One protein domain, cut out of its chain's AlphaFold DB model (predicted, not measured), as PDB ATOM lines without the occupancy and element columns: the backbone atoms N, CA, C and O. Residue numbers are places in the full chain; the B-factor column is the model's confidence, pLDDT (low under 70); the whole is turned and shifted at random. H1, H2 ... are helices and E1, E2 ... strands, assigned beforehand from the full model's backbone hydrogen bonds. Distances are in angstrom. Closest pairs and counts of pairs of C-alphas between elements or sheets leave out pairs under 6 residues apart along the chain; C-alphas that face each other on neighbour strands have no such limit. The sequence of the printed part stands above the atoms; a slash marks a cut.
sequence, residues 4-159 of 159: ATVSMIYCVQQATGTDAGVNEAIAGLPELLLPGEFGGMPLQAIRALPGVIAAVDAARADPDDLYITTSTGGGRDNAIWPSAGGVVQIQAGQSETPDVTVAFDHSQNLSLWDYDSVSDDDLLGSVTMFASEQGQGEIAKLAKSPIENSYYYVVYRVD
ATOM      1  N   ALA A   4      -2.277  35.913  36.302       96.62
ATOM      2  CA  ALA A   4      -2.526  34.784  37.186       96.62
ATOM      3  C   ALA A   4      -1.428  34.714  38.236       96.62
ATOM      4  O   ALA A   4      -0.254  34.689  37.879       96.62
ATOM      5  N   THR A   5      -1.809  34.637  39.507       96.94
ATOM      6  CA  THR A   5      -0.878  34.359  40.605       96.94
ATOM      7  C   THR A   5      -1.114  32.944  41.106       96.94
ATOM      8  O   THR A   5      -2.202  32.650  41.599       96.94
ATOM      9  N   VAL A   6      -0.107  32.078  40.973       96.44
ATOM     10  CA  VAL A   6      -0.123  30.702  41.485       96.44
ATOM     11  C   VAL A   6       0.273  30.738  42.957       96.44
ATOM     12  O   VAL A   6       1.440  30.939  43.290       96.44
ATOM     13  N   SER A   7      -0.706  30.566  43.841       94.06
ATOM     14  CA  SER A   7      -0.514  30.671  45.288       94.06
ATOM     15  C   SER A   7      -0.143  29.339  45.930       94.06
ATOM     16  O   SER A   7       0.525  29.333  46.966       94.06
ATOM     17  N   MET A   8      -0.549  28.209  45.337       94.38
ATOM     18  CA  MET A   8      -0.243  26.899  45.904       94.38
ATOM     19  C   MET A   8      -0.237  25.763  44.886       94.38
ATOM     20  O   MET A   8      -1.091  25.704  44.005       94.38
ATOM     21  N   ILE A   9       0.662  24.806  45.092       95.75
ATOM     22  CA  ILE A   9       0.604  23.462  44.519       95.75
ATOM     23  C   ILE A   9       0.366  22.478  45.660       95.75
ATOM     24  O   ILE A   9       1.069  22.529  46.663       95.75
ATOM     25  N   TYR A  10      -0.614  21.588  45.536       93.94
ATOM     26  CA  TYR A  10      -0.875  20.522  46.505       93.94
ATOM     27  C   TYR A  10      -0.742  19.158  45.832       93.94
ATOM     28  O   TYR A  10      -1.475  18.864  44.886       93.94
ATOM     29  N   CYS A  11       0.182  18.339  46.332       94.06
ATOM     30  CA  CYS A  11       0.397  16.983  45.849       94.06
ATOM     31  C   CYS A  11      -0.675  16.064  46.438       94.06
ATOM     32  O   CYS A  11      -0.737  15.848  47.650       94.06
ATOM     33  N   VAL A  12      -1.543  15.536  45.579       90.75
ATOM     34  CA  VAL A  12      -2.462  14.452  45.952       90.75
ATOM     35  C   VAL A  12      -1.740  13.121  45.807       90.75
ATOM     36  O   VAL A  12      -1.871  12.256  46.667       90.75
ATOM     37  N   GLN A  13      -0.982  12.992  44.720       89.75
ATOM     38  CA  GLN A  13      -0.234  11.806  44.353       89.75
ATOM     39  C   GLN A  13       0.950  12.220  43.474       89.75
ATOM     40  O   GLN A  13       0.746  12.766  42.388       89.75
ATOM     41  N   GLN A  14       2.160  11.945  43.946       90.88
ATOM     42  CA  GLN A  14       3.400  12.091  43.181       90.88
ATOM     43  C   GLN A  14       3.488  11.058  42.045       90.88
ATOM     44  O   GLN A  14       2.686  10.115  42.023       90.88
ATOM     45  N   ALA A  15       4.438  11.208  41.124       89.19
ATOM     46  CA  ALA A  15       4.666  10.206  40.089       89.19
ATOM     47  C   ALA A  15       4.968   8.836  40.719       89.19
ATOM     48  O   ALA A  15       5.695   8.711  41.702       89.19
ATOM     49  N   THR A  16       4.349   7.781  40.194       79.62
ATOM     50  CA  THR A  16       4.498   6.412  40.733       79.62
ATOM     51  C   THR A  16       5.349   5.521  39.843       79.62
ATOM     52  O   THR A  16       5.633   4.372  40.199       79.62
ATOM     53  N   GLY A  17       5.745   6.030  38.674       70.56
ATOM     54  CA  GLY A  17       6.437   5.274  37.644       70.56
ATOM     55  C   GLY A  17       5.752   3.929  37.370       70.56
ATOM     56  O   GLY A  17       4.550   3.837  37.107       70.56
ATOM     57  N   THR A  18       6.525   2.844  37.462       63.41
ATOM     58  CA  THR A  18       6.061   1.476  37.165       63.41
ATOM     59  C   THR A  18       5.572   0.681  38.381       63.41
ATOM     60  O   THR A  18       5.354  -0.528  38.255       63.41
ATOM     61  N   ASP A  19       5.367   1.307  39.549       67.75
ATOM     62  CA  ASP A  19       4.880   0.590  40.736       67.75
ATOM     63  C   ASP A  19       3.432   0.107  40.544       67.75
ATOM     64  O   ASP A  19       2.455   0.848  40.679       67.75
ATOM     65  N   ALA A  20       3.294  -1.182  40.231       64.38
ATOM     66  CA  ALA A  20       2.008  -1.814  39.972       64.38
ATOM     67  C   ALA A  20       1.068  -1.791  41.191       64.38
ATOM     68  O   ALA A  20      -0.140  -1.662  41.011       64.38
ATOM     69  N   GLY A  21       1.595  -1.888  42.417       66.88
ATOM     70  CA  GLY A  21       0.775  -1.914  43.630       66.88
ATOM     71  C   GLY A  21       0.133  -0.559  43.914       66.88
ATOM     72  O   GLY A  21      -1.044  -0.488  44.276       66.88
ATOM     73  N   VAL A  22       0.882   0.519  43.688       66.50
ATOM     74  CA  VAL A  22       0.354   1.883  43.784       66.50
ATOM     75  C   VAL A  22      -0.611   2.167  42.632       66.50
ATOM     76  O   VAL A  22      -1.712   2.670  42.857       66.50
ATOM     77  N   ASN A  23      -0.258   1.769  41.408       67.12
ATOM     78  CA  ASN A  23      -1.100   1.984  40.233       67.12
ATOM     79  C   ASN A  23      -2.466   1.282  40.356       67.12
ATOM     80  O   ASN A  23      -3.485   1.863  39.982       67.12
ATOM     81  N   GLU A  24      -2.528   0.082  40.945       70.50
ATOM     82  CA  GLU A  24      -3.791  -0.616  41.224       70.50
ATOM     83  C   GLU A  24      -4.639   0.078  42.300       70.50
ATOM     84  O   GLU A  24      -5.850   0.231  42.123       70.50
ATOM     85  N   ALA A  25      -4.024   0.523  43.400       67.25
ATOM     86  CA  ALA A  25      -4.734   1.211  44.479       67.25
ATOM     87  C   ALA A  25      -5.333   2.549  44.015       67.25
ATOM     88  O   ALA A  25      -6.410   2.946  44.467       67.25
ATOM     89  N   ILE A  26      -4.650   3.223  43.086       65.44
ATOM     90  CA  ILE A  26      -5.007   4.565  42.626       65.44
ATOM     91  C   ILE A  26      -5.908   4.546  41.395       65.44
ATOM     92  O   ILE A  26      -6.687   5.478  41.223       65.44
ATOM     93  N   ALA A  27      -5.918   3.481  40.587       65.62
ATOM     94  CA  ALA A  27      -6.776   3.377  39.402       65.62
ATOM     95  C   ALA A  27      -8.282   3.590  39.685       65.62
ATOM     96  O   ALA A  27      -9.016   4.012  38.791       65.62
ATOM     97  N   GLY A  28      -8.753   3.340  40.914       63.59
ATOM     98  CA  GLY A  28     -10.142   3.592  41.337       63.59
ATOM     99  C   GLY A  28     -10.419   4.992  41.907       63.59
ATOM    100  O   GLY A  28     -11.574   5.352  42.127       63.59
ATOM    101  N   LEU A  29      -9.384   5.794  42.158       65.12
ATOM    102  CA  LEU A  29      -9.472   7.130  42.747       65.12
ATOM    103  C   LEU A  29      -9.765   8.285  41.775       65.12
ATOM    104  O   LEU A  29     -10.394   9.242  42.230       65.12
ATOM    105  N   PRO A  30      -9.398   8.265  40.475       59.97
ATOM    106  CA  PRO A  30      -9.671   9.400  39.592       59.97
ATOM    107  C   PRO A  30     -11.165   9.700  39.387       59.97
ATOM    108  O   PRO A  30     -11.492  10.814  38.990       59.97
ATOM    109  N   GLU A  31     -12.082   8.770  39.688       57.78
ATOM    110  CA  GLU A  31     -13.528   9.060  39.736       57.78
ATOM    111  C   GLU A  31     -13.947   9.832  41.005       57.78
ATOM    112  O   GLU A  31     -14.925  10.579  40.985       57.78
ATOM    113  N   LEU A  32     -13.204   9.675  42.108       56.56
ATOM    114  CA  LEU A  32     -13.443  10.341  43.397       56.56
ATOM    115  C   LEU A  32     -12.721  11.689  43.508       56.56
ATOM    116  O   LEU A  32     -13.178  12.585  44.224       56.56
ATOM    117  N   LEU A  33     -11.602  11.841  42.797       60.69
ATOM    118  CA  LEU A  33     -10.949  13.120  42.546       60.69
ATOM    119  C   LEU A  33     -11.787  13.860  41.506       60.69
ATOM    120  O   LEU A  33     -11.506  13.788  40.314       60.69
ATOM    121  N   LEU A  34     -12.872  14.499  41.954       55.53
ATOM    122  CA  LEU A  34     -13.820  15.175  41.069       55.53
ATOM    123  C   LEU A  34     -13.044  16.020  40.040       55.53
ATOM    124  O   LEU A  34     -12.318  16.937  40.441       55.53
ATOM    125  N   PRO A  35     -13.171  15.730  38.731       48.53
ATOM    126  CA  PRO A  35     -12.609  16.560  37.678       48.53
ATOM    127  C   PRO A  35     -13.470  17.820  37.597       48.53
ATOM    128  O   PRO A  35     -14.370  17.942  36.774       48.53
ATOM    129  N   GLY A  36     -13.261  18.722  38.543       50.78
ATOM    130  CA  GLY A  36     -13.975  19.976  38.648       50.78
ATOM    131  C   GLY A  36     -12.967  21.092  38.806       50.78
ATOM    132  O   GLY A  36     -12.081  21.027  39.656       50.78
ATOM    133  N   GLU A  37     -13.112  22.126  37.988       52.53
ATOM    134  CA  GLU A  37     -12.612  23.445  38.341       52.53
ATOM    135  C   GLU A  37     -13.378  23.847  39.603       52.53
ATOM    136  O   GLU A  37     -14.570  24.156  39.561       52.53
ATOM    137  N   PHE A  38     -12.728  23.750  40.758       60.72
ATOM    138  CA  PHE A  38     -13.323  24.160  42.018       60.72
ATOM    139  C   PHE A  38     -13.207  25.677  42.115       60.72
ATOM    140  O   PHE A  38     -12.394  26.213  42.866       60.72
ATOM    141  N   GLY A  39     -14.000  26.373  41.299       52.41
ATOM    142  CA  GLY A  39     -14.141  27.819  41.393       52.41
ATOM    143  C   GLY A  39     -14.644  28.179  42.789       52.41
ATOM    144  O   GLY A  39     -15.747  27.787  43.174       52.41
ATOM    145  N   GLY A  40     -13.816  28.876  43.569       54.22
ATOM    146  CA  GLY A  40     -14.182  29.383  44.889       54.22
ATOM    147  C   GLY A  40     -14.249  28.353  46.022       54.22
ATOM    148  O   GLY A  40     -14.714  28.713  47.106       54.22
ATOM    149  N   MET A  41     -13.808  27.100  45.833       64.81
ATOM    150  CA  MET A  41     -13.689  26.164  46.960       64.81
ATOM    151  C   MET A  41     -12.309  26.311  47.620       64.81
ATOM    152  O   MET A  41     -11.294  26.149  46.941       64.81
ATOM    153  N   PRO A  42     -12.238  26.593  48.934       67.31
ATOM    154  CA  PRO A  42     -10.961  26.729  49.620       67.31
ATOM    155  C   PRO A  42     -10.232  25.385  49.627       67.31
ATOM    156  O   PRO A  42     -10.848  24.333  49.811       67.31
ATOM    157  N   LEU A  43      -8.907  25.404  49.490       69.88
ATOM    158  CA  LEU A  43      -8.087  24.190  49.442       69.88
ATOM    159  C   LEU A  43      -8.325  23.241  50.627       69.88
ATOM    160  O   LEU A  43      -8.242  22.027  50.493       69.88
ATOM    161  N   GLN A  44      -8.641  23.780  51.797       72.50
ATOM    162  CA  GLN A  44      -8.937  23.023  53.008       72.50
ATOM    163  C   GLN A  44     -10.149  22.105  52.805       72.50
ATOM    164  O   GLN A  44     -10.164  20.998  53.335       72.50
ATOM    165  N   ALA A  45     -11.126  22.528  52.000       79.38
ATOM    166  CA  ALA A  45     -12.246  21.684  51.607       79.38
ATOM    167  C   ALA A  45     -11.806  20.579  50.632       79.38
ATOM    168  O   ALA A  45     -12.255  19.446  50.771       79.38
ATOM    169  N   ILE A  46     -10.875  20.873  49.716       78.56
ATOM    170  CA  ILE A  46     -10.298  19.889  48.783       78.56
ATOM    171  C   ILE A  46      -9.513  18.809  49.540       78.56
ATOM    172  O   ILE A  46      -9.723  17.622  49.313       78.56
ATOM    173  N   ARG A  47      -8.662  19.199  50.498       81.25
ATOM    174  CA  ARG A  47      -7.890  18.264  51.342       81.25
ATOM    175  C   ARG A  47      -8.774  17.355  52.196       81.25
ATOM    176  O   ARG A  47      -8.345  16.274  52.577       81.25
ATOM    177  N   ALA A  48      -9.993  17.794  52.500       83.12
ATOM    178  CA  ALA A  48     -10.966  17.026  53.269       83.12
ATOM    179  C   ALA A  48     -11.820  16.081  52.405       83.12
ATOM    180  O   ALA A  48     -12.635  15.333  52.952       83.12
ATOM    181  N   LEU A  49     -11.676  16.102  51.074       81.44
ATOM    182  CA  LEU A  49     -12.417  15.196  50.201       81.44
ATOM    183  C   LEU A  49     -11.980  13.747  50.474       81.44
ATOM    184  O   LEU A  49     -10.786  13.456  50.400       81.44
ATOM    185  N   PRO A  50     -12.917  12.807  50.714       79.75
ATOM    186  CA  PRO A  50     -12.571  11.412  50.985       79.75
ATOM    187  C   PRO A  50     -11.699  10.773  49.899       79.75
ATOM    188  O   PRO A  50     -10.797  10.008  50.218       79.75
ATOM    189  N   GLY A  51     -11.928  11.126  48.628       78.88
ATOM    190  CA  GLY A  51     -11.101  10.667  47.506       78.88
ATOM    191  C   GLY A  51      -9.661  11.177  47.557       78.88
ATOM    192  O   GLY A  51      -8.742  10.426  47.253       78.88
ATOM    193  N   VAL A  52      -9.458  12.424  47.995       81.69
ATOM    194  CA  VAL A  52      -8.122  13.013  48.179       81.69
ATOM    195  C   VAL A  52      -7.403  12.348  49.348       81.69
ATOM    196  O   VAL A  52      -6.239  11.995  49.212       81.69
ATOM    197  N   ILE A  53      -8.094  12.127  50.469       83.56
ATOM    198  CA  ILE A  53      -7.524  11.438  51.636       83.56
ATOM    199  C   ILE A  53      -7.103  10.013  51.261       83.56
ATOM    200  O   ILE A  53      -5.970   9.624  51.516       83.56
ATOM    201  N   ALA A  54      -7.985   9.260  50.596       81.00
ATOM    202  CA  ALA A  54      -7.688   7.897  50.166       81.00
ATOM    203  C   ALA A  54      -6.508   7.831  49.182       81.00
ATOM    204  O   ALA A  54      -5.712   6.899  49.260       81.00
ATOM    205  N   ALA A  55      -6.376   8.817  48.286       81.50
ATOM    206  CA  ALA A  55      -5.231   8.921  47.382       81.50
ATOM    207  C   ALA A  55      -3.928   9.149  48.129       81.50
ATOM    208  O   ALA A  55      -2.977   8.401  47.929       81.50
ATOM    209  N   VAL A  56      -3.919  10.111  49.048       84.12
ATOM    210  CA  VAL A  56      -2.737  10.398  49.860       84.12
ATOM    211  C   VAL A  56      -2.342   9.190  50.718       84.12
ATOM    212  O   VAL A  56      -1.161   8.873  50.806       84.12
ATOM    213  N   ASP A  57      -3.304   8.477  51.307       84.62
ATOM    214  CA  ASP A  57      -3.030   7.280  52.117       84.62
ATOM    215  C   ASP A  57      -2.506   6.094  51.280       84.62
ATOM    216  O   ASP A  57      -1.757   5.248  51.787       84.62
ATOM    217  N   ALA A  58      -2.913   6.008  50.010       79.88
ATOM    218  CA  ALA A  58      -2.455   4.988  49.069       79.88
ATOM    219  C   ALA A  58      -1.089   5.320  48.447       79.88
ATOM    220  O   ALA A  58      -0.377   4.401  48.032       79.88
ATOM    221  N   ALA A  59      -0.719   6.602  48.405       82.44
ATOM    222  CA  ALA A  59       0.521   7.085  47.819       82.44
ATOM    223  C   ALA A  59       1.746   6.449  48.488       82.44
ATOM    224  O   ALA A  59       1.997   6.619  49.685       82.44
ATOM    225  N   ARG A  60       2.537   5.711  47.707       72.69
ATOM    226  CA  ARG A  60       3.807   5.117  48.149       72.69
ATOM    227  C   ARG A  60       4.846   5.212  47.040       72.69
ATOM    228  O   ARG A  60       5.133   4.228  46.378       72.69
ATOM    229  N   ALA A  61       5.389   6.401  46.850       79.31
ATOM    230  CA  ALA A  61       6.476   6.642  45.910       79.31
ATOM    231  C   ALA A  61       7.461   7.655  46.494       79.31
ATOM    232  O   ALA A  61       7.124   8.349  47.464       79.31
ATOM    233  N   ASP A  62       8.657   7.704  45.917       86.12
ATOM    234  CA  ASP A  62       9.648   8.729  46.238       86.12
ATOM    235  C   ASP A  62       9.081  10.128  45.922       86.12
ATOM    236  O   ASP A  62       8.193  10.240  45.080       86.12
ATOM    237  N   PRO A  63       9.502  11.188  46.635       91.38
ATOM    238  CA  PRO A  63       9.053  12.548  46.338       91.38
ATOM    239  C   PRO A  63       9.427  12.972  44.913       91.38
ATOM    240  O   PRO A  63      10.525  12.651  44.467       91.38
ATOM    241  N   ASP A  64       8.571  13.770  44.274       94.25
ATOM    242  CA  ASP A  64       8.887  14.406  42.988       94.25
ATOM    243  C   ASP A  64       9.828  15.601  43.228       94.25
ATOM    244  O   ASP A  64       9.612  16.396  44.152       94.25
ATOM    245  N   ASP A  65      10.826  15.781  42.365       95.94
ATOM    246  CA  ASP A  65      11.676  16.966  42.262       95.94
ATOM    247  C   ASP A  65      10.957  18.048  41.424       95.94
ATOM    248  O   ASP A  65      11.295  18.350  40.275       95.94
ATOM    249  N   LEU A  66       9.945  18.672  42.032       97.25
ATOM    250  CA  LEU A  66       8.993  19.563  41.373       97.25
ATOM    251  C   LEU A  66       9.611  20.883  40.882       97.25
ATOM    252  O   LEU A  66      10.204  21.650  41.648       97.25
ATOM    253  N   TYR A  67       9.311  21.230  39.629       97.12
ATOM    254  CA  TYR A  67       9.420  22.591  39.098       97.12
ATOM    255  C   TYR A  67       8.248  22.940  38.165       97.12
ATOM    256  O   TYR A  67       7.442  22.087  37.783       97.12
ATOM    257  N   ILE A  68       8.107  24.229  37.827       96.88
ATOM    258  CA  ILE A  68       6.949  24.743  37.078       96.88
ATOM    259  C   ILE A  68       7.390  25.515  35.837       96.88
ATOM    260  O   ILE A  68       8.279  26.364  35.918       96.88
ATOM    261  N   THR A  69       6.706  25.304  34.709       95.88
ATOM    262  CA  THR A  69       6.884  26.091  33.476       95.88
ATOM    263  C   THR A  69       5.556  26.652  32.956       95.88
ATOM    264  O   THR A  69       4.466  26.218  33.334       95.88
ATOM    265  N   THR A  70       5.634  27.646  32.069       94.19
ATOM    266  CA  THR A  70       4.476  28.267  31.390       94.19
ATOM    267  C   THR A  70       4.201  27.670  30.006       94.19
ATOM    268  O   THR A  70       3.403  28.192  29.227       94.19
ATOM    269  N   SER A  71       4.871  26.574  29.662       86.62
ATOM    270  CA  SER A  71       4.738  25.900  28.372       86.62
ATOM    271  C   SER A  71       4.711  24.390  28.576       86.62
ATOM    272  O   SER A  71       4.990  23.908  29.663       86.62
ATOM    273  N   THR A  72       4.411  23.634  27.526       78.69
ATOM    274  CA  THR A  72       4.529  22.169  27.559       78.69
ATOM    275  C   THR A  72       5.958  21.687  27.287       78.69
ATOM    276  O   THR A  72       6.169  20.494  27.107       78.69
ATOM    277  N   GLY A  73       6.933  22.597  27.195       80.50
ATOM    278  CA  GLY A  73       8.351  22.257  27.181       80.50
ATOM    279  C   GLY A  73       8.881  22.162  28.608       80.50
ATOM    280  O   GLY A  73       8.761  23.129  29.368       80.50
ATOM    281  N   GLY A  74       9.448  21.004  28.946       81.19
ATOM    282  CA  GLY A  74      10.206  20.795  30.177       81.19
ATOM    283  C   GLY A  74      11.583  21.466  30.131       81.19
ATOM    284  O   GLY A  74      11.871  22.302  29.266       81.19
ATOM    285  N   GLY A  75      12.446  21.088  31.066       86.06
ATOM    286  CA  GLY A  75      13.778  21.633  31.269       86.06
ATOM    287  C   GLY A  75      13.793  22.743  32.317       86.06
ATOM    288  O   GLY A  75      13.150  23.784  32.168       86.06
ATOM    289  N   ARG A  76      14.613  22.558  33.356       88.44
ATOM    290  CA  ARG A  76      14.744  23.499  34.486       88.44
ATOM    291  C   ARG A  76      15.185  24.915  34.106       88.44
ATOM    292  O   ARG A  76      14.929  25.854  34.857       88.44
ATOM    293  N   ASP A  77      15.822  25.095  32.951       87.69
ATOM    294  CA  ASP A  77      16.176  26.424  32.434       87.69
ATOM    295  C   ASP A  77      14.934  27.238  32.025       87.69
ATOM    296  O   ASP A  77      14.974  28.467  32.006       87.69
ATOM    297  N   ASN A  78      13.813  26.561  31.755       88.75
ATOM    298  CA  ASN A  78      12.516  27.166  31.453       88.75
ATOM    299  C   ASN A  78      11.647  27.362  32.710       88.75
ATOM    300  O   ASN A  78      10.498  27.802  32.599       88.75
ATOM    301  N   ALA A  79      12.161  27.008  33.893       93.44
ATOM    302  CA  ALA A  79      11.404  27.061  35.133       93.44
ATOM    303  C   ALA A  79      11.094  28.506  35.538       93.44
ATOM    304  O   ALA A  79      11.980  29.360  35.617       93.44
ATOM    305  N   ILE A  80       9.827  28.759  35.861       93.88
ATOM    306  CA  ILE A  80       9.382  30.015  36.476       93.88
ATOM    307  C   ILE A  80       9.391  29.949  38.011       93.88
ATOM    308  O   ILE A  80       9.299  30.983  38.662       93.88
ATOM    309  N   TRP A  81       9.513  28.747  38.585       96.00
ATOM    310  CA  TRP A  81       9.590  28.468  40.024       96.00
ATOM    311  C   TRP A  81      10.260  27.098  40.260       96.00
ATOM    312  O   TRP A  81      10.047  26.221  39.415       96.00
ATOM    313  N   PRO A  82      11.010  26.860  41.365       87.50
ATOM    314  CA  PRO A  82      11.347  27.748  42.505       87.50
ATOM    315  C   PRO A  82      12.366  28.855  42.205       87.50
ATOM    316  O   PRO A  82      12.375  29.906  42.839       87.50
ATOM    317  N   SER A  83      13.194  28.640  41.196       81.69
ATOM    318  CA  SER A  83      14.086  29.598  40.538       81.69
ATOM    319  C   SER A  83      14.654  28.869  39.322       81.69
ATOM    320  O   SER A  83      14.693  27.640  39.346       81.69
ATOM    321  N   ALA A  84      15.124  29.567  38.285       73.56
ATOM    322  CA  ALA A  84      15.714  28.896  37.122       73.56
ATOM    323  C   ALA A  84      16.809  27.895  37.554       73.56
ATOM    324  O   ALA A  84      17.724  28.258  38.297       73.56
ATOM    325  N   GLY A  85      16.678  26.631  37.139       75.12
ATOM    326  CA  GLY A  85      17.584  25.537  37.516       75.12
ATOM    327  C   GLY A  85      17.275  24.820  38.842       75.12
ATOM    328  O   GLY A  85      17.924  23.818  39.140       75.12
ATOM    329  N   GLY A  86      16.323  25.309  39.641       89.38
ATOM    330  CA  GLY A  86      15.952  24.736  40.939       89.38
ATOM    331  C   GLY A  86      14.776  23.761  40.872       89.38
ATOM    332  O   GLY A  86      13.996  23.789  39.924       89.38
ATOM    333  N   VAL A  87      14.650  22.938  41.912       94.62
ATOM    334  CA  VAL A  87      13.546  21.991  42.148       94.62
ATOM    335  C   VAL A  87      13.183  22.004  43.632       94.62
ATOM    336  O   VAL A  87      14.008  22.401  44.463       94.62
ATOM    337  N   VAL A  88      11.967  21.582  43.972       96.44
ATOM    338  CA  VAL A  88      11.542  21.348  45.359       96.44
ATOM    339  C   VAL A  88      10.981  19.946  45.487       96.44
ATOM    340  O   VAL A  88      10.115  19.562  44.715       96.44
ATOM    341  N   GLN A  89      11.429  19.212  46.502       96.62
ATOM    342  CA  GLN A  89      10.879  17.896  46.796       96.62
ATOM    343  C   GLN A  89       9.469  18.005  47.363       96.62
ATOM    344  O   GLN A  89       9.264  18.672  48.379       96.62
ATOM    345  N   ILE A  90       8.519  17.314  46.740       96.06
ATOM    346  CA  ILE A  90       7.132  17.257  47.195       96.06
ATOM    347  C   ILE A  90       6.613  15.819  47.168       96.06
ATOM    348  O   ILE A  90       6.845  15.059  46.236       96.06
ATOM    349  N   GLN A  91       5.883  15.434  48.210       94.31
ATOM    350  CA  GLN A  91       5.208  14.135  48.310       94.31
ATOM    351  C   GLN A  91       3.719  14.323  48.619       94.31
ATOM    352  O   GLN A  91       3.290  15.396  49.056       94.31
ATOM    353  N   ALA A  92       2.926  13.265  48.449       91.94
ATOM    354  CA  ALA A  92       1.496  13.268  48.724       91.94
ATOM    355  C   ALA A  92       1.156  13.869  50.095       91.94
ATOM    356  O   ALA A  92       1.802  13.611  51.115       91.94
ATOM    357  N   GLY A  93       0.116  14.700  50.108       90.00
ATOM    358  CA  GLY A  93      -0.352  15.423  51.286       90.00
ATOM    359  C   GLY A  93       0.419  16.712  51.589       90.00
ATOM    360  O   GLY A  93      -0.009  17.477  52.459       90.00
ATOM    361  N   GLN A  94       1.517  16.992  50.884       94.19
ATOM    362  CA  GLN A  94       2.266  18.241  51.027       94.19
ATOM    363  C   GLN A  94       1.805  19.318  50.048       94.19
ATOM    364  O   GLN A  94       1.100  19.071  49.067       94.19
ATOM    365  N   SER A  95       2.202  20.551  50.349       94.50
ATOM    366  CA  SER A  95       1.951  21.697  49.492       94.50
ATOM    367  C   SER A  95       3.111  22.662  49.476       94.50
ATOM    368  O   SER A  95       3.654  22.963  50.537       94.50
ATOM    369  N   GLU A  96       3.335  23.244  48.310       96.38
ATOM    370  CA  GLU A  96       4.290  24.317  48.080       96.38
ATOM    371  C   GLU A  96       3.565  25.611  47.733       96.38
ATOM    372  O   GLU A  96       2.458  25.582  47.190       96.38
ATOM    373  N   THR A  97       4.180  26.755  48.035       95.38
ATOM    374  CA  THR A  97       3.609  28.087  47.781       95.38
ATOM    375  C   THR A  97       4.477  28.860  46.792       95.38
ATOM    376  O   THR A  97       5.374  29.587  47.227       95.38
ATOM    377  N   PRO A  98       4.249  28.705  45.472       94.88
ATOM    378  CA  PRO A  98       5.115  29.326  44.483       94.88
ATOM    379  C   PRO A  98       5.160  30.850  44.526       94.88
ATOM    380  O   PRO A  98       6.224  31.431  44.331       94.88
ATOM    381  N   ASP A  99       4.001  31.472  44.760       95.06
ATOM    382  CA  ASP A  99       3.790  32.924  44.710       95.06
ATOM    383  C   ASP A  99       4.325  33.556  43.411       95.06
ATOM    384  O   ASP A  99       4.944  34.620  43.399       95.06
ATOM    385  N   VAL A 100       4.106  32.861  42.287       94.75
ATOM    386  CA  VAL A 100       4.543  33.311  40.961       94.75
ATOM    387  C   VAL A 100       3.393  33.912  40.175       94.75
ATOM    388  O   VAL A 100       2.315  33.321  40.067       94.75
ATOM    389  N   THR A 101       3.644  35.080  39.587       96.38
ATOM    390  CA  THR A 101       2.674  35.800  38.760       96.38
ATOM    391  C   THR A 101       3.059  35.734  37.287       96.38
ATOM    392  O   THR A 101       4.190  36.038  36.913       96.38
ATOM    393  N   VAL A 102       2.096  35.379  36.437       95.00
ATOM    394  CA  VAL A 102       2.262  35.295  34.982       95.00
ATOM    395  C   VAL A 102       1.208  36.163  34.301       95.00
ATOM    396  O   VAL A 102       0.015  36.033  34.571       95.00
ATOM    397  N   ALA A 103       1.642  37.053  33.409       95.88
ATOM    398  CA  ALA A 103       0.755  37.868  32.582       95.88
ATOM    399  C   ALA A 103       0.406  37.141  31.276       95.88
ATOM    400  O   ALA A 103       1.277  36.518  30.670       95.88
ATOM    401  N   PHE A 104      -0.845  37.248  30.825       96.44
ATOM    402  CA  PHE A 104      -1.316  36.615  29.588       96.44
ATOM    403  C   PHE A 104      -2.525  37.353  28.992       96.44
ATOM    404  O   PHE A 104      -3.198  38.116  29.682       96.44
ATOM    405  N   ASP A 105      -2.811  37.129  27.705       92.94
ATOM    406  CA  ASP A 105      -3.896  37.823  26.989       92.94
ATOM    407  C   ASP A 105      -5.229  37.060  26.993       92.94
ATOM    408  O   ASP A 105      -6.296  37.652  27.167       92.94
ATOM    409  N   HIS A 106      -5.184  35.740  26.792       94.12
ATOM    410  CA  HIS A 106      -6.381  34.899  26.658       94.12
ATOM    411  C   HIS A 106      -6.335  33.694  27.583       94.12
ATOM    412  O   HIS A 106      -7.267  33.464  28.354       94.12
ATOM    413  N   SER A 107      -5.243  32.942  27.522       96.12
ATOM    414  CA  SER A 107      -4.998  31.808  28.392       96.12
ATOM    415  C   SER A 107      -3.508  31.626  28.637       96.12
ATOM    416  O   SER A 107      -2.677  32.091  27.856       96.12
ATOM    417  N   GLN A 108      -3.193  30.928  29.720       96.31
ATOM    418  CA  GLN A 108      -1.839  30.554  30.086       96.31
ATOM    419  C   GLN A 108      -1.832  29.108  30.571       96.31
ATOM    420  O   GLN A 108      -2.560  28.758  31.498       96.31
ATOM    421  N   ASN A 109      -1.005  28.272  29.950       96.19
ATOM    422  CA  ASN A 109      -0.747  26.927  30.447       96.19
ATOM    423  C   ASN A 109       0.262  26.985  31.602       96.19
ATOM    424  O   ASN A 109       1.234  27.737  31.532       96.19
ATOM    425  N   LEU A 110       0.045  26.179  32.630       96.69
ATOM    426  CA  LEU A 110       0.993  25.928  33.703       96.69
ATOM    427  C   LEU A 110       1.261  24.426  33.736       96.69
ATOM    428  O   LEU A 110       0.323  23.648  33.914       96.69
ATOM    429  N   SER A 111       2.516  24.027  33.559       97.44
ATOM    430  CA  SER A 111       2.932  22.624  33.594       97.44
ATOM    431  C   SER A 111       3.792  22.364  34.821       97.44
ATOM    432  O   SER A 111       4.676  23.161  35.136       97.44
ATOM    433  N   LEU A 112       3.503  21.258  35.505       97.50
ATOM    434  CA  LEU A 112       4.295  20.735  36.612       97.50
ATOM    435  C   LEU A 112       5.161  19.603  36.084       97.50
ATOM    436  O   LEU A 112       4.672  18.765  35.324       97.50
ATOM    437  N   TRP A 113       6.411  19.584  36.513       96.88
ATOM    438  CA  TRP A 113       7.409  18.644  36.037       96.88
ATOM    439  C   TRP A 113       8.176  18.053  37.205       96.88
ATOM    440  O   TRP A 113       8.456  18.770  38.167       96.88
ATOM    441  N   ASP A 114       8.522  16.783  37.074       95.12
ATOM    442  CA  ASP A 114       9.519  16.118  37.896       95.12
ATOM    443  C   ASP A 114      10.851  16.138  37.148       95.12
ATOM    444  O   ASP A 114      10.914  15.848  35.951       95.12
ATOM    445  N   TYR A 115      11.903  16.580  37.821       93.88
ATOM    446  CA  TYR A 115      13.229  16.642  37.228       93.88
ATOM    447  C   TYR A 115      13.907  15.275  37.290       93.88
ATOM    448  O   TYR A 115      14.134  14.752  38.378       93.88
ATOM    449  N   ASP A 116      14.377  14.781  36.142       88.00
ATOM    450  CA  ASP A 116      15.260  13.619  36.104       88.00
ATOM    451  C   ASP A 116      16.674  14.028  35.660       88.00
ATOM    452  O   ASP A 116      16.913  14.720  34.670       88.00
ATOM    453  N   SER A 117      17.671  13.595  36.428       84.94
ATOM    454  CA  SER A 117      19.081  13.815  36.107       84.94
ATOM    455  C   SER A 117      19.649  12.835  35.083       84.94
ATOM    456  O   SER A 117      20.720  13.101  34.526       84.94
ATOM    457  N   VAL A 118      18.971  11.707  34.852       83.94
ATOM    458  CA  VAL A 118      19.420  10.636  33.953       83.94
ATOM    459  C   VAL A 118      18.531  10.461  32.721       83.94
ATOM    460  O   VAL A 118      19.016   9.920  31.724       83.94
ATOM    461  N   SER A 119      17.287  10.940  32.773       86.19
ATOM    462  CA  SER A 119      16.294  10.895  31.688       86.19
ATOM    463  C   SER A 119      15.849  12.295  31.260       86.19
ATOM    464  O   SER A 119      16.383  13.301  31.721       86.19
ATOM    465  N   ASP A 120      14.865  12.343  30.361       89.25
ATOM    466  CA  ASP A 120      14.037  13.532  30.187       89.25
ATOM    467  C   ASP A 120      13.151  13.744  31.429       89.25
ATOM    468  O   ASP A 120      12.748  12.777  32.066       89.25
ATOM    469  N   ASP A 121      12.842  15.003  31.736       92.69
ATOM    470  CA  ASP A 121      11.938  15.381  32.829       92.69
ATOM    471  C   ASP A 121      10.503  14.884  32.582       92.69
ATOM    472  O   ASP A 121       9.964  15.025  31.474       92.69
ATOM    473  N   ASP A 122       9.845  14.402  33.634       93.06
ATOM    474  CA  ASP A 122       8.519  13.800  33.546       93.06
ATOM    475  C   ASP A 122       7.410  14.843  33.731       93.06
ATOM    476  O   ASP A 122       7.395  15.648  34.667       93.06
ATOM    477  N   LEU A 123       6.435  14.849  32.817       94.81
ATOM    478  CA  LEU A 123       5.295  15.757  32.907       94.81
ATOM    479  C   LEU A 123       4.303  15.234  33.952       94.81
ATOM    480  O   LEU A 123       3.516  14.331  33.667       94.81
ATOM    481  N   LEU A 124       4.253  15.888  35.112       95.00
ATOM    482  CA  LEU A 124       3.344  15.557  36.215       95.00
ATOM    483  C   LEU A 124       1.901  16.013  35.974       95.00
ATOM    484  O   LEU A 124       0.959  15.544  36.619       95.00
ATOM    485  N   GLY A 125       1.700  16.949  35.052       94.56
ATOM    486  CA  GLY A 125       0.383  17.412  34.641       94.56
ATOM    487  C   GLY A 125       0.375  18.882  34.268       94.56
ATOM    488  O   GLY A 125       1.384  19.585  34.331       94.56
ATOM    489  N   SER A 126      -0.775  19.376  33.817       95.56
ATOM    490  CA  SER A 126      -0.920  20.784  33.448       95.56
ATOM    491  C   SER A 126      -2.325  21.302  33.696       95.56
ATOM    492  O   SER A 126      -3.295  20.542  33.664       95.56
ATOM    493  N   VAL A 127      -2.426  22.611  33.911       94.12
ATOM    494  CA  VAL A 127      -3.694  23.347  33.947       94.12
ATOM    495  C   VAL A 127      -3.623  24.536  33.005       94.12
ATOM    496  O   VAL A 127      -2.575  25.156  32.838       94.12
ATOM    497  N   THR A 128      -4.765  24.893  32.429       95.19
ATOM    498  CA  THR A 128      -4.903  26.122  31.647       95.19
ATOM    499  C   THR A 128      -5.692  27.136  32.455       95.19
ATOM    500  O   THR A 128      -6.822  26.866  32.862       95.19
ATOM    501  N   MET A 129      -5.091  28.301  32.669       94.56
ATOM    502  CA  MET A 129      -5.713  29.479  33.268       94.56
ATOM    503  C   MET A 129      -6.298  30.336  32.147       94.56
ATOM    504  O   MET A 129      -5.685  30.451  31.083       94.56
ATOM    505  N   PHE A 130      -7.470  30.930  32.354       95.44
ATOM    506  CA  PHE A 130      -8.186  31.691  31.326       95.44
ATOM    507  C   PHE A 130      -8.486  33.116  31.776       95.44
ATOM    508  O   PHE A 130      -8.788  33.377  32.933       95.44
ATOM    509  N   ALA A 131      -8.499  34.058  30.835       95.88
ATOM    510  CA  ALA A 131      -8.808  35.459  31.124       95.88
ATOM    511  C   ALA A 131     -10.242  35.631  31.656       95.88
ATOM    512  O   ALA A 131     -10.514  36.528  32.447       95.88
ATOM    513  N   SER A 132     -11.160  34.739  31.270       94.81
ATOM    514  CA  SER A 132     -12.542  34.698  31.768       94.81
ATOM    515  C   SER A 132     -12.667  34.344  33.255       94.81
ATOM    516  O   SER A 132     -13.756  34.444  33.817       94.81
ATOM    517  N   GLU A 133     -11.580  33.913  33.890       93.00
ATOM    518  CA  GLU A 133     -11.511  33.593  35.319       93.00
ATOM    519  C   GLU A 133     -11.228  34.818  36.194       93.00
ATOM    520  O   GLU A 133     -11.262  34.729  37.422       93.00
ATOM    521  N   GLN A 134     -10.979  35.973  35.569       93.88
ATOM    522  CA  GLN A 134     -10.678  37.215  36.263       93.88
ATOM    523  C   GLN A 134     -11.786  37.591  37.256       93.88
ATOM    524  O   GLN A 134     -12.969  37.647  36.912       93.88
ATOM    525  N   GLY A 135     -11.392  37.859  38.503       89.31
ATOM    526  CA  GLY A 135     -12.312  38.263  39.569       89.31
ATOM    527  C   GLY A 135     -13.158  37.137  40.177       89.31
ATOM    528  O   GLY A 135     -14.002  37.426  41.024       89.31
ATOM    529  N   GLN A 136     -12.938  35.868  39.810       88.75
ATOM    530  CA  GLN A 136     -13.632  34.722  40.427       88.75
ATOM    531  C   GLN A 136     -13.070  34.329  41.809       88.75
ATOM    532  O   GLN A 136     -13.632  33.467  42.483       88.75
ATOM    533  N   GLY A 137     -11.991  34.983  42.257       87.62
ATOM    534  CA  GLY A 137     -11.282  34.646  43.490       87.62
ATOM    535  C   GLY A 137     -10.257  33.534  43.275       87.62
ATOM    536  O   GLY A 137      -9.688  33.414  42.190       87.62
ATOM    537  N   GLU A 138      -9.992  32.749  44.319       88.69
ATOM    538  CA  GLU A 138      -9.123  31.575  44.208       88.69
ATOM    539  C   GLU A 138      -9.834  30.429  43.481       88.69
ATOM    540  O   GLU A 138     -10.998  30.105  43.740       88.69
ATOM    541  N   ILE A 139      -9.097  29.803  42.573       89.25
ATOM    542  CA  ILE A 139      -9.521  28.680  41.752       89.25
ATOM    543  C   ILE A 139      -8.531  27.554  41.994       89.25
ATOM    544  O   ILE A 139      -7.321  27.759  41.914       89.25
ATOM    545  N   ALA A 140      -9.048  26.357  42.250       89.31
ATOM    546  CA  ALA A 140      -8.245  25.148  42.262       89.31
ATOM    547  C   ALA A 140      -8.565  24.292  41.034       89.31
ATOM    548  O   ALA A 140      -9.723  23.929  40.797       89.31
ATOM    549  N   LYS A 141      -7.530  23.943  40.268       90.19
ATOM    550  CA  LYS A 141      -7.624  23.031  39.125       90.19
ATOM    551  C   LYS A 141      -6.743  21.814  39.327       90.19
ATOM    552  O   LYS A 141      -5.641  21.919  39.854       90.19
ATOM    553  N   LEU A 142      -7.241  20.666  38.882       90.12
ATOM    554  CA  LEU A 142      -6.501  19.414  38.914       90.12
ATOM    555  C   LEU A 142      -5.581  19.320  37.687       90.12
ATOM    556  O   LEU A 142      -6.061  19.159  36.565       90.12
ATOM    557  N   ALA A 143      -4.275  19.388  37.915       92.44
ATOM    558  CA  ALA A 143      -3.259  18.892  37.000       92.44
ATOM    559  C   ALA A 143      -3.108  17.382  37.204       92.44
ATOM    560  O   ALA A 143      -3.026  16.906  38.336       92.44
ATOM    561  N   LYS A 144      -3.070  16.624  36.110       91.00
ATOM    562  CA  LYS A 144      -2.834  15.180  36.163       91.00
ATOM    563  C   LYS A 144      -2.011  14.700  34.982       91.00
ATOM    564  O   LYS A 144      -2.160  15.242  33.883       91.00
ATOM    565  N   SER A 145      -1.242  13.642  35.199       90.00
ATOM    566  CA  SER A 145      -0.579  12.886  34.143       90.00
ATOM    567  C   SER A 145      -1.025  11.432  34.200       90.00
ATOM    568  O   SER A 145      -0.737  10.741  35.170       90.00
ATOM    569  N   PRO A 146      -1.748  10.932  33.184       84.25
ATOM    570  CA  PRO A 146      -2.075   9.511  33.104       84.25
ATOM    571  C   PRO A 146      -0.852   8.618  32.868       84.25
ATOM    572  O   PRO A 146      -0.936   7.424  33.127       84.25
ATOM    573  N   ILE A 147       0.235   9.182  32.326       86.06
ATOM    574  CA  ILE A 147       1.480   8.453  32.053       86.06
ATOM    575  C   ILE A 147       2.234   8.245  33.369       86.06
ATOM    576  O   ILE A 147       2.528   7.105  33.707       86.06
ATOM    577  N   GLU A 148       2.405   9.319  34.145       87.06
ATOM    578  CA  GLU A 148       3.087   9.269  35.450       87.06
ATOM    579  C   GLU A 148       2.187   8.832  36.608       87.06
ATOM    580  O   GLU A 148       2.646   8.633  37.732       87.06
ATOM    581  N   ASN A 149       0.883   8.710  36.345       86.38
ATOM    582  CA  ASN A 149      -0.161   8.473  37.339       86.38
ATOM    583  C   ASN A 149      -0.108   9.470  38.523       86.38
ATOM    584  O   ASN A 149      -0.381   9.128  39.674       86.38
ATOM    585  N   SER A 150       0.201  10.729  38.217       89.94
ATOM    586  CA  SER A 150       0.344  11.826  39.175       89.94
ATOM    587  C   SER A 150      -0.878  12.753  39.194       89.94
ATOM    588  O   SER A 150      -1.560  12.959  38.181       89.94
ATOM    589  N   TYR A 151      -1.149  13.347  40.360       91.31
ATOM    590  CA  TYR A 151      -2.302  14.212  40.610       91.31
ATOM    591  C   TYR A 151      -1.931  15.383  41.527       91.31
ATOM    592  O   TYR A 151      -1.514  15.206  42.674       91.31
ATOM    593  N   TYR A 152      -2.172  16.593  41.035       93.25
ATOM    594  CA  TYR A 152      -1.807  17.845  41.686       93.25
ATOM    595  C   TYR A 152      -2.947  18.853  41.614       93.25
ATOM    596  O   TYR A 152      -3.506  19.085  40.546       93.25
ATOM    597  N   TYR A 153      -3.267  19.520  42.721       92.69
ATOM    598  CA  TYR A 153      -4.108  20.717  42.670       92.69
ATOM    599  C   TYR A 153      -3.239  21.964  42.546       92.69
ATOM    600  O   TYR A 153      -2.402  22.233  43.406       92.69
ATOM    601  N   VAL A 154      -3.479  22.740  41.493       94.00
ATOM    602  CA  VAL A 154      -2.922  24.078  41.297       94.00
ATOM    603  C   VAL A 154      -3.953  25.087  41.769       94.00
ATOM    604  O   VAL A 154      -5.055  25.147  41.220       94.00
ATOM    605  N   VAL A 155      -3.595  25.877  42.776       92.88
ATOM    606  CA  VAL A 155      -4.405  26.982  43.284       92.88
ATOM    607  C   VAL A 155      -3.834  28.289  42.763       92.88
ATOM    608  O   VAL A 155      -2.646  28.580  42.929       92.88
ATOM    609  N   TYR A 156      -4.689  29.073  42.122       94.00
ATOM    610  CA  TYR A 156      -4.325  30.365  41.571       94.00
ATOM    611  C   TYR A 156      -5.504  31.333  41.620       94.00
ATOM    612  O   TYR A 156      -6.650  30.943  41.831       94.00
ATOM    613  N   ARG A 157      -5.223  32.612  41.392       93.81
ATOM    614  CA  ARG A 157      -6.246  33.630  41.123       93.81
ATOM    615  C   ARG A 157      -5.897  34.391  39.858       93.81
ATOM    616  O   ARG A 157      -4.714  34.526  39.552       93.81
ATOM    617  N   VAL A 158      -6.910  34.901  39.164       95.06
ATOM    618  CA  VAL A 158      -6.734  35.790  38.009       95.06
ATOM    619  C   VAL A 158      -7.208  37.194  38.381       95.06
ATOM    620  O   VAL A 158      -8.377  37.387  38.732       95.06
ATOM    621  N   ASP A 159      -6.283  38.150  38.308       92.94
ATOM    622  CA  ASP A 159      -6.452  39.570  38.634       92.94
ATOM    623  C   ASP A 159      -6.522  40.450  37.377       92.94
ATOM    624  O   ASP A 159      -5.856  40.144  36.354       92.94
TER     625      ASP A 159
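AT A GLANCE: This is residues 4 to 159 of the 159 residues of an uncharacterized protein of Caulobacter mirabilis (UniProt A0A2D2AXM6). Two strongly twisted, curled sheets stand partly face to face as an imperfect sandwich, drawn together where E6 comes close to E7. The helices lie outside it: H2 and H3 graze the sheet E4, E1, E8, E7, and H1 sits beyond the last residues of E1. The 156 printed residues hold, along the chain, E1, H1, H2, H3 and E2 to E8, a mixed class. The sheet orders are E4, E1, E8, E7 and E3, E2, E5, E6, both antiparallel. The whole is compact, with a radius of gyration of the C-alphas of 14.7 A and spans of 43 by 36 by 20 A.

IN THESE COORDINATES: Find C-alpha 4 at (-2.526, 34.784, 37.186); there E1 begins, running to residue 13 over 24.2 A and bending by 60 degrees at residue 7. In its sheet look for E4 at residues 100 to 103, E8 at 150 to 158, 25.0 A long, and E7 at 138 to 145, 22.9 A long. C-alpha 158, at (-6.734, 35.790, 38.009), ends E8. The other sheet has E3 at 88 to 90, E2 at 64 to 69, E5 at 107 to 114, 23.4 A, and E6 at 122 to 130, 24.6 A. H1 is residues 20 to 26, H2 43 to 47 and H3 50 to 58, 12.1 A long.

HOW THE PARTS SIT: Begin at E1 and E8, where N 10 and O 153 are 2.9 A apart. On the other side of E1, N 102 of E4 is 2.8 A from O 4. E7 and E8 form a hairpin, with N 141 and O 154 at 2.9 A. In the second sheet, N 66 and O 88 are within hydrogen-bond range at 2.8 A in the hairpin E2 and E3, N 67 and O 113 at 3.0 A across the neighbours E2 and E5, and N 110 and O 127 at 2.8 A in the hairpin E5 and E6. Between the sheets, the closest C-alphas of E6 and E7, Gly 125 and Lys 144, are 4.2 A apart. H1 and H3 touch at Ala 25 and Ala 58, their closest C-alphas at 6.4 A, with a shallow tilt of 17 degrees, opposite ways. In H1, H2 and H3 every O i to N i+4 pair is within hydrogen-bond range.

THE WHOLE: The C-alphas farthest apart, of Gly 21 and Asp 105, are 43.3 A from each other. The printed part has no cut. The links H1 to H2 and E2 to E3 are long. Look for pLDDT under 70 at residues 18 to 23 and 25 to 43.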